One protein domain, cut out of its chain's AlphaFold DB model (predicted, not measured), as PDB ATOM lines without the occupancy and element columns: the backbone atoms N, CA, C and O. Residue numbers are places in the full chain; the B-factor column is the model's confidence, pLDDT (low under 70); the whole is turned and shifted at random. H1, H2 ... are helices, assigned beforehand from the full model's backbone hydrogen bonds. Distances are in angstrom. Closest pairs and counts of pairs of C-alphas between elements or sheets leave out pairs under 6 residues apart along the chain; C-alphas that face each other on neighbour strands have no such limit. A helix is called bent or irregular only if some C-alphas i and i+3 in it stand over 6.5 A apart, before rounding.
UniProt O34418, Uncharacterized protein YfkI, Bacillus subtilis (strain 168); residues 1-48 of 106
ATOM      1  N   MET A   1     165.312 104.699 214.010       56.48
ATOM      2  CA  MET A   1     166.126 103.533 214.417       56.48
ATOM      3  C   MET A   1     166.972 102.895 213.306       56.48
ATOM      4  O   MET A   1     168.143 102.646 213.555       56.48
ATOM      5  N   ASN A   2     166.473 102.619 212.088       69.89
ATOM      6  CA  ASN A   2     167.309 101.952 211.059       69.89
ATOM      7  C   ASN A   2     168.470 102.824 210.536       69.89
ATOM      8  O   ASN A   2     169.581 102.321 210.360       69.89
ATOM      9  N   ASN A   3     168.239 104.127 210.355       74.97
ATOM     10  CA  ASN A   3     169.247 105.054 209.823       74.97
ATOM     11  C   ASN A   3     170.427 105.270 210.783       74.97
ATOM     12  O   ASN A   3     171.572 105.313 210.347       74.97
ATOM     13  N   GLU A   4     170.176 105.308 212.095       76.06
ATOM     14  CA  GLU A   4     171.229 105.461 213.112       76.06
ATOM     15  C   GLU A   4     172.223 104.297 213.063       76.06
ATOM     16  O   GLU A   4     173.428 104.498 213.188       76.06
ATOM     17  N   ARG A   5     171.744 103.075 212.790       81.81
ATOM     18  CA  ARG A   5     172.622 101.910 212.617       81.81
ATOM     19  C   ARG A   5     173.475 102.019 211.358       81.81
ATOM     20  O   ARG A   5     174.607 101.548 211.378       81.81
ATOM     21  N   LEU A   6     172.957 102.609 210.278       84.70
ATOM     22  CA  LEU A   6     173.732 102.854 209.058       84.70
ATOM     23  C   LEU A   6     174.825 103.898 209.311       84.70
ATOM     24  O   LEU A   6     175.980 103.647 208.977       84.70
ATOM     25  N   MET A   7     174.489 105.007 209.980       88.07
ATOM     26  CA  MET A   7     175.462 106.035 210.371       88.07
ATOM     27  C   MET A   7     176.542 105.459 211.286       88.07
ATOM     28  O   MET A   7     177.728 105.641 211.035       88.07
ATOM     29  N   LEU A   8     176.146 104.696 212.306       91.39
ATOM     30  CA  LEU A   8     177.074 104.072 213.242       91.39
ATOM     31  C   LEU A   8     177.998 103.066 212.537       91.39
ATOM     32  O   LEU A   8     179.206 103.084 212.758       91.39
ATOM     33  N   LYS A   9     177.458 102.235 211.632       90.26
ATOM     34  CA  LYS A   9     178.260 101.337 210.783       90.26
ATOM     35  C   LYS A   9     179.249 102.111 209.906       90.26
ATOM     36  O   LYS A   9     180.401 101.703 209.814       90.26
ATOM     37  N   GLY A  10     178.823 103.222 209.301       90.96
ATOM     38  CA  GLY A  10     179.683 104.091 208.496       90.96
ATOM     39  C   GLY A  10     180.811 104.727 209.312       90.96
ATOM     40  O   GLY A  10     181.960 104.704 208.880       90.96
ATOM     41  N   ILE A  11     180.511 105.207 210.524       94.62
ATOM     42  CA  ILE A  11     181.506 105.750 211.461       94.62
ATOM     43  C   ILE A  11     182.520 104.673 211.843       94.62
ATOM     44  O   ILE A  11     183.718 104.929 211.787       94.62
ATOM     45  N   PHE A  12     182.074 103.461 212.187       94.74
ATOM     46  CA  PHE A  12     182.989 102.369 212.522       94.74
ATOM     47  C   PHE A  12     183.857 101.945 211.340       94.74
ATOM     48  O   PHE A  12     185.048 101.709 211.521       94.74
ATOM     49  N   LEU A  13     183.293 101.884 210.132       93.81
ATOM     50  CA  LEU A  13     184.045 101.541 208.929       93.81
ATOM     51  C   LEU A  13     185.076 102.627 208.584       93.81
ATOM     52  O   LEU A  13     186.231 102.309 208.312       93.81
ATOM     53  N   GLY A  14     184.688 103.902 208.661       95.17
ATOM     54  CA  GLY A  14     185.581 105.040 208.444       95.17
ATOM     55  C   GLY A  14     186.668 105.142 209.511       95.17
ATOM     56  O   GLY A  14     187.829 105.370 209.187       95.17
ATOM     57  N   ALA A  15     186.329 104.892 210.776       94.04
ATOM     58  CA  ALA A  15     187.296 104.827 211.866       94.04
ATOM     59  C   ALA A  15     188.264 103.651 211.691       94.04
ATOM     60  O   ALA A  15     189.458 103.820 211.914       94.04
ATOM     61  N   ALA A  16     187.786 102.484 211.248       92.47
ATOM     62  CA  ALA A  16     188.638 101.335 210.951       92.47
ATOM     63  C   ALA A  16     189.588 101.624 209.778       92.47
ATOM     64  O   ALA A  16     190.786 101.368 209.888       92.47
ATOM     65  N   ALA A  17     189.087 102.217 208.692       94.76
ATOM     66  CA  ALA A  17     189.900 102.628 207.551       94.76
ATOM     67  C   ALA A  17     190.920 103.714 207.938       94.76
ATOM     68  O   ALA A  17     192.104 103.594 207.632       94.76
ATOM     69  N   GLY A  18     190.494 104.740 208.679       90.69
ATOM     70  CA  GLY A  18     191.360 105.802 209.186       90.69
ATOM     71  C   GLY A  18     192.417 105.281 210.161       90.69
ATOM     72  O   GLY A  18     193.571 105.701 210.093       90.69
ATOM     73  N   ALA A  19     192.064 104.321 211.019       87.89
ATOM     74  CA  ALA A  19     193.011 103.637 211.891       87.89
ATOM     75  C   ALA A  19     194.026 102.823 211.076       87.89
ATOM     76  O   ALA A  19     195.223 102.939 211.328       87.89
ATOM     77  N   ALA A  20     193.580 102.064 210.071       88.69
ATOM     78  CA  ALA A  20     194.465 101.302 209.192       88.69
ATOM     79  C   ALA A  20     195.456 102.213 208.447       88.69
ATOM     80  O   ALA A  20     196.659 101.952 208.460       88.69
ATOM     81  N   LEU A  21     194.973 103.324 207.881       89.53
ATOM     82  CA  LEU A  21     195.818 104.333 207.234       89.53
ATOM     83  C   LEU A  21     196.785 104.994 208.228       89.53
ATOM     84  O   LEU A  21     197.966 105.155 207.932       89.53
ATOM     85  N   SER A  22     196.323 105.312 209.438       86.95
ATOM     86  CA  SER A  22     197.166 105.889 210.493       86.95
ATOM     87  C   SER A  22     198.271 104.931 210.949       86.95
ATOM     88  O   SER A  22     199.368 105.376 211.282       86.95
ATOM     89  N   LEU A  23     198.011 103.617 210.952       85.04
ATOM     90  CA  LEU A  23     198.980 102.582 211.327       85.04
ATOM     91  C   LEU A  23     200.112 102.405 210.306       85.04
ATOM     92  O   LEU A  23     201.183 101.924 210.683       85.04
ATOM     93  N   LEU A  24     199.908 102.802 209.044       89.57
ATOM     94  CA  LEU A  24     200.956 102.775 208.018       89.57
ATOM     95  C   LEU A  24     202.127 103.701 208.386       89.57
ATOM     96  O   LEU A  24     203.284 103.433 208.055       89.57
ATOM     97  N   HIS A  25     201.846 104.769 209.133       88.99
ATOM     98  CA  HIS A  25     202.853 105.700 209.608       88.99
ATOM     99  C   HIS A  25     203.664 105.096 210.773       88.99
ATOM    100  O   HIS A  25     203.145 104.813 211.858       88.99
ATOM    101  N   LYS A  26     204.978 104.912 210.557       84.28
ATOM    102  CA  LYS A  26     205.896 104.229 211.492       84.28
ATOM    103  C   LYS A  26     205.815 104.714 212.954       84.28
ATOM    104  O   LYS A  26     205.691 103.849 213.827       84.28
ATOM    105  N   PRO A  27     205.864 106.025 213.272       85.73
ATOM    106  CA  PRO A  27     205.813 106.462 214.668       85.73
ATOM    107  C   PRO A  27     204.420 106.264 215.284       85.73
ATOM    108  O   PRO A  27     204.315 105.979 216.476       85.73
ATOM    109  N   THR A  28     203.347 106.300 214.485       86.67
ATOM    110  CA  THR A  28     201.991 105.999 214.965       86.67
ATOM    111  C   THR A  28     201.880 104.549 215.426       86.67
ATOM    112  O   THR A  28     201.264 104.285 216.456       86.67
ATOM    113  N   ARG A  29     202.528 103.599 214.736       86.04
ATOM    114  CA  ARG A  29     202.555 102.185 215.149       86.04
ATOM    115  C   ARG A  29     203.217 101.987 216.515       86.04
ATOM    116  O   ARG A  29     202.676 101.269 217.354       86.04
ATOM    117  N   GLN A  30     204.352 102.648 216.755       88.32
ATOM    118  CA  GLN A  30     205.041 102.598 218.051       88.32
ATOM    119  C   GLN A  30     204.193 103.234 219.161       88.32
ATOM    120  O   GLN A  30     203.997 102.629 220.216       88.32
ATOM    121  N   ALA A  31     203.619 104.411 218.897       90.15
ATOM    122  CA  ALA A  31     202.738 105.093 219.840       90.15
ATOM    123  C   ALA A  31     201.476 104.270 220.152       90.15
ATOM    124  O   ALA A  31     201.074 104.178 221.311       90.15
ATOM    125  N   CYS A  32     200.870 103.639 219.142       87.14
ATOM    126  CA  CYS A  32     199.703 102.774 219.297       87.14
ATOM    127  C   CYS A  32     200.032 101.550 220.160       87.14
ATOM    128  O   CYS A  32     199.317 101.284 221.123       87.14
ATOM    129  N   GLY A  33     201.152 100.868 219.892       89.47
ATOM    130  CA  GLY A  33     201.607  99.731 220.699       89.47
ATOM    131  C   GLY A  33     201.849 100.102 222.167       89.47
ATOM    132  O   GLY A  33     201.339  99.436 223.067       89.47
ATOM    133  N   MET A  34     202.544 101.215 222.423       91.83
ATOM    134  CA  MET A  34     202.792 101.700 223.787       91.83
ATOM    135  C   MET A  34     201.489 102.075 224.515       91.83
ATOM    136  O   MET A  34     201.277 101.706 225.675       91.83
ATOM    137  N   ARG A  35     200.574 102.772 223.828       90.46
ATOM    138  CA  ARG A  35     199.250 103.123 224.367       90.46
ATOM    139  C   ARG A  35     198.409 101.887 224.654       90.46
ATOM    140  O   ARG A  35     197.763 101.838 225.695       90.46
ATOM    141  N   TRP A  36     198.443 100.890 223.772       90.01
ATOM    142  CA  TRP A  36     197.736  99.627 223.954       90.01
ATOM    143  C   TRP A  36     198.217  98.889 225.203       90.01
ATOM    144  O   TRP A  36     197.401  98.507 226.041       90.01
ATOM    145  N   LEU A  37     199.535  98.764 225.383       93.32
ATOM    146  CA  LEU A  37     200.131  98.158 226.577       93.32
ATOM    147  C   LEU A  37     199.742  98.914 227.852       93.32
ATOM    148  O   LEU A  37     199.292  98.306 228.821       93.32
ATOM    149  N   THR A  38     199.841 100.244 227.826       92.70
ATOM    150  CA  THR A  38     199.466 101.097 228.962       92.70
ATOM    151  C   THR A  38     197.980 100.955 229.301       92.70
ATOM    152  O   THR A  38     197.612 100.864 230.472       92.70
ATOM    153  N   CYS A  39     197.115 100.908 228.285       91.64
ATOM    154  CA  CYS A  39     195.678 100.712 228.446       91.64
ATOM    155  C   CYS A  39     195.371  99.337 229.049       91.64
ATOM    156  O   CYS A  39     194.655  99.252 230.046       91.64
ATOM    157  N   LYS A  40     195.982  98.272 228.514       92.62
ATOM    158  CA  LYS A  40     195.848  96.906 229.035       92.62
ATOM    159  C   LYS A  40     196.292  96.816 230.493       92.62
ATOM    160  O   LYS A  40     195.600  96.200 231.297       92.62
ATOM    161  N   HIS A  41     197.412  97.446 230.842       90.58
ATOM    162  CA  HIS A  41     197.901  97.465 232.215       90.58
ATOM    163  C   HIS A  41     196.931  98.198 233.146       90.58
ATOM    164  O   HIS A  41     196.521  97.630 234.153       90.58
ATOM    165  N   LYS A  42     196.465  99.401 232.779       85.93
ATOM    166  CA  LYS A  42     195.450 100.136 233.555       85.93
ATOM    167  C   LYS A  42     194.165  99.328 233.729       85.93
ATOM    168  O   LYS A  42     193.644  99.248 234.834       85.93
ATOM    169  N   LEU A  43     193.681  98.687 232.665       87.30
ATOM    170  CA  LEU A  43     192.497  97.832 232.724       87.30
ATOM    171  C   LEU A  43     192.711  96.642 233.668       87.30
ATOM    172  O   LEU A  43     191.830  96.328 234.461       87.30
ATOM    173  N   SER A  44     193.886  96.014 233.614       88.50
ATOM    174  CA  SER A  44     194.267  94.941 234.535       88.50
ATOM    175  C   SER A  44     194.282  95.427 235.985       88.50
ATOM    176  O   SER A  44     193.722  94.759 236.847       88.50
ATOM    177  N   LEU A  45     194.867  96.597 236.256       82.99
ATOM    178  CA  LEU A  45     194.892  97.185 237.595       82.99
ATOM    179  C   LEU A  45     193.485  97.472 238.125       82.99
ATOM    180  O   LEU A  45     193.207  97.160 239.281       82.99
ATOM    181  N   TYR A  46     192.593  98.009 237.288       81.48
ATOM    182  CA  TYR A  46     191.205  98.268 237.673       81.48
ATOM    183  C   TYR A  46     190.394  96.989 237.866       81.48
ATOM    184  O   TYR A  46     189.563  96.934 238.769       81.48
ATOM    185  N   LYS A  47     190.649  95.949 237.061       83.55
ATOM    186  CA  LYS A  47     190.009  94.642 237.237       83.55
ATOM    187  C   LYS A  47     190.431  93.992 238.555       83.55
ATOM    188  O   LYS A  47     189.586  93.417 239.232       83.55
ATOM    189  N   SER A  48     191.707  94.098 238.921       85.10
ATOM    190  CA  SER A  48     192.212  93.573 240.193       85.10
ATOM    191  C   SER A  48     191.787  94.416 241.398       85.10
ATOM    192  O   SER A  48     191.650  93.875 242.488       85.10
TER     193      SER A  48
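Overview. This is residues 1 to 48 of the 106 residues of the protein "Uncharacterized protein YfkI" of Bacillus subtilis (strain 168) (UniProt O34418). Two long helices of equal residue count, H1 and H2, meet near their ends and make an open V, with the single residue His 25 at its corner. The two arms spread away from that corner, and residues 1 to 18 and 33 to 48 stand free. The printed part has 48 residues with two named helices, H1 then H2, and no named strand; the class is all helix. The whole is extended, with a radius of gyration of the C-alphas of 15.1 A, and flat, its C-alphas spanning 38 by 32 by 6 A.

Arrangement. H1, residues 2 to 24, and H2, residues 26 to 48, are close but not clearly touching, with 2 pairs of C-alphas within 8 A. Their closest C-alphas are those of Leu 23 and Arg 29, 5.2 A apart. Their lines stand at a steep tilt of 60 degrees, and they run opposite ways. Their centres are 21.7 A apart. In both H1 and H2 every O i to N i+4 pair is within hydrogen-bond range.

Along the chain. H1 measures 33.8 A from C-alpha 2 at (167.309, 101.952, 211.059) to C-alpha 24 at (200.956, 102.775, 208.018). H2 measures 33.5 A from its first to its last C-alpha and ends with C-alpha 48 at (192.212, 93.573, 240.193). Neither helix is bent or irregular.

Size, cuts and confidence. The two C-alphas farthest apart are those of Met 1 and Lys 26, at 39.9 A, while those of Met 1 and Ser 48 are 38.0 A apart. The link from H1 to H2 is tight, with 1 residue between them. The printed part has no cut, and Met 1 is the chain's first residue. The mean pLDDT of the printed part is 87.4, and residues 1 to 2 are under 70.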